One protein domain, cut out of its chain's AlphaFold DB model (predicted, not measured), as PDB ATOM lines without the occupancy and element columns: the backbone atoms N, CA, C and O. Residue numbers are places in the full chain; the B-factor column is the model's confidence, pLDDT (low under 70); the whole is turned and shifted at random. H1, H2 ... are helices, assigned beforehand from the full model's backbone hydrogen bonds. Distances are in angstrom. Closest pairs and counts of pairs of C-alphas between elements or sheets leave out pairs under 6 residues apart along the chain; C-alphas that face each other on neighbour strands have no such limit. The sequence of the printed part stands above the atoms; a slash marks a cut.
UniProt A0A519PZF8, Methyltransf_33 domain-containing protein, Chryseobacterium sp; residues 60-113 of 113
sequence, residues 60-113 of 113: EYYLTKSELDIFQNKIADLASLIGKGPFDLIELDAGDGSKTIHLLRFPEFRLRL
ATOM      1  N   GLU A  60     -49.298  30.543 -24.471       97.75
ATOM      2  CA  GLU A  60     -48.684  29.426 -25.195       97.75
ATOM      3  C   GLU A  60     -47.187  29.275 -24.881       97.75
ATOM      4  O   GLU A  60     -46.646  28.169 -24.932       97.75
ATOM      5  N   TYR A  61     -46.510  30.373 -24.523       97.31
ATOM      6  CA  TYR A  61     -45.083  30.381 -24.206       97.31
ATOM      7  C   TYR A  61     -44.849  30.179 -22.703       97.31
ATOM      8  O   TYR A  61     -44.486  31.083 -21.954       97.31
ATOM      9  N   TYR A  62     -45.079  28.956 -22.237       96.62
ATOM     10  CA  TYR A  62     -45.043  28.629 -20.810       96.62
ATOM     11  C   TYR A  62     -43.635  28.647 -20.181       96.62
ATOM     12  O   TYR A  62     -43.524  28.693 -18.957       96.62
ATOM     13  N   LEU A  63     -42.565  28.615 -20.989       95.81
ATOM     14  CA  LEU A  63     -41.186  28.392 -20.528       95.81
ATOM     15  C   LEU A  63     -40.745  29.384 -19.448       95.81
ATOM     16  O   LEU A  63     -40.282  28.961 -18.391       95.81
ATOM     17  N   THR A  64     -40.956  30.683 -19.667       92.06
ATOM     18  CA  THR A  64     -40.578  31.729 -18.705       92.06
ATOM     19  C   THR A  64     -41.331  31.585 -17.383       92.06
ATOM     20  O   THR A  64     -40.751  31.750 -16.313       92.06
ATOM     21  N   LYS A  65     -42.619  31.227 -17.442       92.81
ATOM     22  CA  LYS A  65     -43.462  31.025 -16.253       92.81
ATOM     23  C   LYS A  65     -43.024  29.787 -15.471       92.81
ATOM     24  O   LYS A  65     -42.932  29.848 -14.251       92.81
ATOM     25  N   SER A  66     -42.716  28.689 -16.162       94.62
ATOM     26  CA  SER A  66     -42.220  27.462 -15.530       94.62
ATOM     27  C   SER A  66     -40.846  27.641 -14.899       94.62
ATOM     28  O   SER A  66     -40.615  27.148 -13.801       94.62
ATOM     29  N   GLU A  67     -39.937  28.356 -15.563       91.88
ATOM     30  CA  GLU A  67     -38.638  28.679 -14.980       91.88
ATOM     31  C   GLU A  67     -38.817  29.523 -13.711       91.88
ATOM     32  O   GLU A  67     -38.290  29.168 -12.657       91.88
ATOM     33  N   LEU A  68     -39.626  30.586 -13.774       89.81
ATOM     34  CA  LEU A  68     -39.910  31.437 -12.622       89.81
ATOM     35  C   LEU A  68     -40.533  30.660 -11.450       89.81
ATOM     36  O   LEU A  68     -40.143  30.882 -10.306       89.81
ATOM     37  N   ASP A  69     -41.452  29.729 -11.723       92.19
ATOM     38  CA  ASP A  69     -42.054  28.855 -10.706       92.19
ATOM     39  C   ASP A  69     -40.992  28.022  -9.968       92.19
ATOM     40  O   ASP A  69     -40.986  27.960  -8.737       92.19
ATOM     41  N   ILE A  70     -40.020  27.464 -10.697       90.56
ATOM     42  CA  ILE A  70     -38.895  26.733 -10.098       90.56
ATOM     43  C   ILE A  70     -38.054  27.671  -9.222       90.56
ATOM     44  O   ILE A  70     -37.760  27.328  -8.076       90.56
ATOM     45  N   PHE A  71     -37.704  28.865  -9.709       86.62
ATOM     46  CA  PHE A  71     -36.950  29.849  -8.921       86.62
ATOM     47  C   PHE A  71     -37.694  30.302  -7.661       86.62
ATOM     48  O   PHE A  71     -37.056  30.618  -6.662       86.62
ATOM     49  N   GLN A  72     -39.024  30.333  -7.674       86.56
ATOM     50  CA  GLN A  72     -39.819  30.719  -6.509       86.56
ATOM     51  C   GLN A  72     -39.979  29.568  -5.511       86.56
ATOM     52  O   GLN A  72     -39.876  29.783  -4.304       86.56
ATOM     53  N   ASN A  73     -40.182  28.344  -6.001       90.38
ATOM     54  CA  ASN A  73     -40.592  27.213  -5.168       90.38
ATOM     55  C   ASN A  73     -39.451  26.256  -4.793       90.38
ATOM     56  O   ASN A  73     -39.616  25.450  -3.878       90.38
ATOM     57  N   LYS A  74     -38.311  26.302  -5.493       90.19
ATOM     58  CA  LYS A  74     -37.178  25.367  -5.316       90.19
ATOM     59  C   LYS A  74     -35.880  26.033  -4.886       90.19
ATOM     60  O   LYS A  74     -34.847  25.377  -4.798       90.19
ATOM     61  N   ILE A  75     -35.920  27.321  -4.563       85.94
ATOM     62  CA  ILE A  75     -34.721  28.073  -4.196       85.94
ATOM     63  C   ILE A  75     -34.030  27.561  -2.932       85.94
ATOM     64  O   ILE A  75     -32.805  27.535  -2.885       85.94
ATOM     65  N   ALA A  76     -34.793  27.089  -1.942       84.88
ATOM     66  CA  ALA A  76     -34.229  26.502  -0.730       84.88
ATOM     67  C   ALA A  76     -33.480  25.195  -1.030       84.88
ATOM     68  O   ALA A  76     -32.367  24.991  -0.540       84.88
ATOM     69  N   ASP A  77     -34.055  24.353  -1.893       88.50
ATOM     70  CA  ASP A  77     -33.422  23.117  -2.352       88.50
ATOM     71  C   ASP A  77     -32.123  23.443  -3.112       88.50
ATOM     72  O   ASP A  77     -31.075  22.874  -2.816       88.50
ATOM     73  N   LEU A  78     -32.154  24.426  -4.023       84.25
ATOM     74  CA  LEU A  78     -30.978  24.894  -4.770       84.25
ATOM     75  C   LEU A  78     -29.882  25.455  -3.854       84.25
ATOM     76  O   LEU A  78     -28.712  25.097  -3.994       84.25
ATOM     77  N   ALA A  79     -30.243  26.299  -2.890       82.25
ATOM     78  CA  ALA A  79     -29.293  26.881  -1.949       82.25
ATOM     79  C   ALA A  79     -28.632  25.820  -1.062       82.25
ATOM     80  O   ALA A  79     -27.439  25.915  -0.768       82.25
ATOM     81  N   SER A  80     -29.369  24.767  -0.692       84.62
ATOM     82  CA  SER A  80     -28.806  23.654   0.076       84.62
ATOM     83  C   SER A  80     -27.687  22.912  -0.674       84.62
ATOM     84  O   SER A  80     -26.754  22.424  -0.037       84.62
ATOM     85  N   LEU A  81     -27.739  22.881  -2.014       86.12
ATOM     86  CA  LEU A  81     -26.748  22.223  -2.871       86.12
ATOM     87  C   LEU A  81     -25.482  23.063  -3.092       86.12
ATOM     88  O   LEU A  81     -24.402  22.497  -3.246       86.12
ATOM     89  N   ILE A  82     -25.600  24.393  -3.102       83.25
ATOM     90  CA  ILE A  82     -24.454  25.313  -3.252       83.25
ATOM     91  C   ILE A  82     -23.554  25.280  -2.004       83.25
ATOM     92  O   ILE A  82     -22.345  25.496  -2.093       83.25
ATOM     93  N   GLY A  83     -24.122  24.922  -0.849       73.50
ATOM     94  CA  GLY A  83     -23.404  24.790   0.412       73.50
ATOM     95  C   GLY A  83     -23.327  26.099   1.198       73.50
ATOM     96  O   GLY A  83     -23.864  27.134   0.811       73.50
ATOM     97  N   LYS A  84     -22.683  26.046   2.368       76.31
ATOM     98  CA  LYS A  84     -22.538  27.207   3.256       76.31
ATOM     99  C   LYS A  84     -21.217  27.914   2.970       76.31
ATOM    100  O   LYS A  84     -20.161  27.316   3.149       76.31
ATOM    101  N   GLY A  85     -21.272  29.190   2.607       76.25
ATOM    102  CA  GLY A  85     -20.082  30.013   2.407       76.25
ATOM    103  C   GLY A  85     -20.271  31.072   1.321       76.25
ATOM    104  O   GLY A  85     -21.316  31.108   0.677       76.25
ATOM    105  N   PRO A  86     -19.282  31.959   1.136       77.19
ATOM    106  CA  PRO A  86     -19.274  32.879   0.006       77.19
ATOM    107  C   PRO A  86     -19.122  32.108  -1.313       77.19
ATOM    108  O   PRO A  86     -18.393  31.119  -1.376       77.19
ATOM    109  N   PHE A  87     -19.786  32.589  -2.358       80.00
ATOM    110  CA  PHE A  87     -19.728  32.047  -3.714       80.00
ATOM    111  C   PHE A  87     -19.923  33.187  -4.719       80.00
ATOM    112  O   PHE A  87     -20.465  34.238  -4.370       80.00
ATOM    113  N   ASP A  88     -19.513  32.948  -5.960       84.06
ATOM    114  CA  ASP A  88     -19.740  33.867  -7.069       84.06
ATOM    115  C   ASP A  88     -20.968  33.422  -7.867       84.06
ATOM    116  O   ASP A  88     -21.067  32.267  -8.290       84.06
ATOM    117  N   LEU A  89     -21.903  34.347  -8.084       82.94
ATOM    118  CA  LEU A  89     -23.047  34.134  -8.965       82.94
ATOM    119  C   LEU A  89     -22.729  34.710 -10.345       82.94
ATOM    120  O   LEU A  89     -22.574  35.921 -10.495       82.94
ATOM    121  N   ILE A  90     -22.658  33.841 -11.350       86.25
ATOM    122  CA  ILE A  90     -22.451  34.228 -12.746       86.25
ATOM    123  C   ILE A  90     -23.725  33.891 -13.517       86.25
ATOM    124  O   ILE A  90     -24.038  32.718 -13.714       86.25
ATOM    125  N   GLU A  91     -24.449  34.916 -13.957       85.31
ATOM    126  CA  GLU A  91     -25.588  34.762 -14.860       85.31
ATOM    127  C   GLU A  91     -25.133  35.044 -16.292       85.31
ATOM    128  O   GLU A  91     -24.706  36.151 -16.630       85.31
ATOM    129  N   LEU A  92     -25.185  34.014 -17.130       86.38
ATOM    130  CA  LEU A  92     -24.913  34.148 -18.555       86.38
ATOM    131  C   LEU A  92     -26.162  34.715 -19.225       86.38
ATOM    132  O   LEU A  92     -27.244  34.162 -19.049       86.38
ATOM    133  N   ASP A  93     -26.003  35.803 -19.978       81.56
ATOM    134  CA  ASP A  93     -27.093  36.470 -20.697       81.56
ATOM    135  C   ASP A  93     -28.289  36.830 -19.792       81.56
ATOM    136  O   ASP A  93     -29.436  36.485 -20.069       81.56
ATOM    137  N   ALA A  94     -28.010  37.562 -18.708       79.56
ATOM    138  CA  ALA A  94     -28.964  37.908 -17.645       79.56
ATOM    139  C   ALA A  94     -30.255  38.622 -18.088       79.56
ATOM    140  O   ALA A  94     -31.208  38.712 -17.313       79.56
ATOM    141  N   GLY A  95     -30.299  39.155 -19.311       80.31
ATOM    142  CA  GLY A  95     -31.438  39.925 -19.800       80.31
ATOM    143  C   GLY A  95     -31.766  41.088 -18.858       80.31
ATOM    144  O   GLY A  95     -30.931  41.962 -18.629       80.31
ATOM    145  N   ASP A  96     -32.977  41.083 -18.302       78.81
ATOM    146  CA  ASP A  96     -33.476  42.093 -17.360       78.81
ATOM    147  C   ASP A  96     -33.140  41.804 -15.879       78.81
ATOM    148  O   ASP A  96     -33.476  42.599 -15.001       78.81
ATOM    149  N   GLY A  97     -32.482  40.676 -15.582       81.50
ATOM    150  CA  GLY A  97     -32.091  40.266 -14.230       81.50
ATOM    151  C   GLY A  97     -33.260  39.874 -13.315       81.50
ATOM    152  O   GLY A  97     -33.055  39.645 -12.116       81.50
ATOM    153  N   SER A  98     -34.483  39.763 -13.849       81.75
ATOM    154  CA  SER A  98     -35.695  39.483 -13.069       81.75
ATOM    155  C   SER A  98     -35.616  38.162 -12.302       81.75
ATOM    156  O   SER A  98     -36.140  38.050 -11.197       81.75
ATOM    157  N   LYS A  99     -34.922  37.159 -12.848       82.62
ATOM    158  CA  LYS A  99     -34.743  35.847 -12.206       82.62
ATOM    159  C   LYS A  99     -33.657  35.876 -11.135       82.62
ATOM    160  O   LYS A  99     -33.858  35.351 -10.040       82.62
ATOM    161  N   THR A 100     -32.548  36.562 -11.399       86.19
ATOM    162  CA  THR A 100     -31.458  36.714 -10.429       86.19
ATOM    163  C   THR A 100     -31.910  37.389  -9.145       86.19
ATOM    164  O   THR A 100     -31.465  37.000  -8.068       86.19
ATOM    165  N   ILE A 101     -32.875  38.311  -9.197       83.81
ATOM    166  CA  ILE A 101     -33.399  38.912  -7.966       83.81
ATOM    167  C   ILE A 101     -34.084  37.891  -7.044       83.81
ATOM    168  O   ILE A 101     -34.071  38.075  -5.828       83.81
ATOM    169  N   HIS A 102     -34.660  36.813  -7.591       83.25
ATOM    170  CA  HIS A 102     -35.231  35.740  -6.779       83.25
ATOM    171  C   HIS A 102     -34.134  34.976  -6.044       83.25
ATOM    172  O   HIS A 102     -34.278  34.778  -4.840       83.25
ATOM    173  N   LEU A 103     -33.020  34.657  -6.722       80.38
ATOM    174  CA  LEU A 103     -31.822  34.102  -6.080       80.38
ATOM    175  C   LEU A 103     -31.344  35.015  -4.952       80.38
ATOM    176  O   LEU A 103     -31.308  34.615  -3.798       80.38
ATOM    177  N   LEU A 104     -31.065  36.278  -5.244       81.62
ATOM    178  CA  LEU A 104     -30.447  37.195  -4.283       81.62
ATOM    179  C   LEU A 104     -31.306  37.524  -3.053       81.62
ATOM    180  O   LEU A 104     -30.786  38.007  -2.049       81.62
ATOM    181  N   ARG A 105     -32.621  37.296  -3.113       80.50
ATOM    182  CA  ARG A 105     -33.526  37.473  -1.966       80.50
ATOM    183  C   ARG A 105     -33.473  36.317  -0.975       80.50
ATOM    184  O   ARG A 105     -34.007  36.460   0.125       80.50
ATOM    185  N   PHE A 106     -32.876  35.186  -1.341       78.19
ATOM    186  CA  PHE A 106     -32.757  34.066  -0.426       78.19
ATOM    187  C   PHE A 106     -31.759  34.418   0.695       78.19
ATOM    188  O   PHE A 106     -30.631  34.809   0.388       78.19
ATOM    189  N   PRO A 107     -32.142  34.317   1.982       71.50
ATOM    190  CA  PRO A 107     -31.359  34.845   3.110       71.50
ATOM    191  C   PRO A 107     -29.906  34.350   3.201       71.50
ATOM    192  O   PRO A 107     -29.033  35.043   3.732       71.50
ATOM    193  N   GLU A 108     -29.649  33.147   2.702       70.88
ATOM    194  CA  GLU A 108     -28.361  32.470   2.693       70.88
ATOM    195  C   GLU A 108     -27.432  32.995   1.587       70.88
ATOM    196  O   GLU A 108     -26.208  32.908   1.716       70.88
ATOM    197  N   PHE A 109     -27.985  33.612   0.540       72.00
ATOM    198  CA  PHE A 109     -27.233  34.251  -0.534       72.00
ATOM    199  C   PHE A 109     -26.922  35.711  -0.171       72.00
ATOM    200  O   PHE A 109     -27.596  36.653  -0.578       72.00
ATOM    201  N   ARG A 110     -25.866  35.921   0.627       61.81
ATOM    202  CA  ARG A 110     -25.375  37.273   0.942       61.81
ATOM    203  C   ARG A 110     -24.435  37.797  -0.141       61.81
ATOM    204  O   ARG A 110     -23.277  37.388  -0.201       61.81
ATOM    205  N   LEU A 111     -24.899  38.781  -0.910       55.38
ATOM    206  CA  LEU A 111     -24.031  39.633  -1.725       55.38
ATOM    207  C   LEU A 111     -23.077  40.429  -0.824       55.38
ATOM    208  O   LEU A 111     -23.510  41.117   0.104       55.38
ATOM    209  N   ARG A 112     -21.778  40.359  -1.118       53.28
ATOM    210  CA  ARG A 112     -20.832  41.404  -0.716       53.28
ATOM    211  C   ARG A 112     -20.785  42.418  -1.856       53.28
ATOM    212  O   ARG A 112     -20.382  42.053  -2.956       53.28
ATOM    213  N   LEU A 113     -21.255  43.636  -1.591       45.88
ATOM    214  CA  LEU A 113     -20.968  44.808  -2.422       45.88
ATOM    215  C   LEU A 113     -19.592  45.367  -2.052       45.88
ATOM    216  O   LEU A 113     -19.250  45.294  -0.846       45.88
TER     217      LEU A 113
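AT A GLANCE: This is residues 60 to 113 of the 113 residues of the protein "Methyltransf_33 domain-containing protein" of Chryseobacterium sp (UniProt A0A519PZF8). Two helices, H1 and H2, follow each other end to end and make an open corner, and a long stretch with no named element, residues 83 to 99, leaves the end of H2 and loops back to a short third helix, H3, which sits near that corner. Residues 92 to 97 of the loop stick out from the rest, and a tail with no named element, residues 105 to 113, follows H3. The printed part has 54 residues with three named helices, in the order H1, H2, H3, and no named strand; its class is all helix, though under half of the residues, 24 of 54, are in named elements. The whole is only just compact, close to loose, with a radius of gyration of the C-alphas of 12.0 A, and its outline is elongated, spanning 40 by 22 by 15 A.

IN THESE COORDINATES: The printed part begins at Glu 60, whose C-alpha is at (-48.684, 29.426, -25.195). H1 takes residues 63 to 73 and is 15.4 A long from first to last C-alpha; C-alpha 63 is at (-41.186, 28.392, -20.528), and the helix runs mainly along z. H2 takes residues 75 to 82, is 10.7 A long and runs mainly along x. H3 takes residues 100 to 104, is 6.2 A long and ends with C-alpha 104 at (-30.447, 37.195, -4.283).

HOW THE PARTS SIT: H1 is the longest helix by residues, with 11. H1 and H2 meet only through their link. H1 and H3 only just touch, with 3 pairs of C-alphas within 8 A; the closest C-alphas, those of Phe 71 and His 102, are 6.5 A apart, and the two centres are 12.1 A apart. H2 and H3 are close but not clearly touching: their closest C-alphas, those of Ile 75 and Leu 103, are 6.9 A apart, and their centres 12.5 A. In H1, H2 and H3 every O i to N i+4 pair of the backbone is within hydrogen-bond range.

THE WHOLE: The two C-alphas farthest apart, those of Glu 60 and Gly 85, are 39.8 A apart, and the first and last printed C-alphas, those of Glu 60 and Leu 113, are 39.0 A apart. The printed part has no cut and ends at the chain's last residue. The link from H1 to H2, Lys 74, is tight; the link from H2 to H3, 17 residues, is long, and within it residues 92 to 97 stand free. The mean pLDDT of the printed part is 82.3, and residues 110 to 113 are under 70.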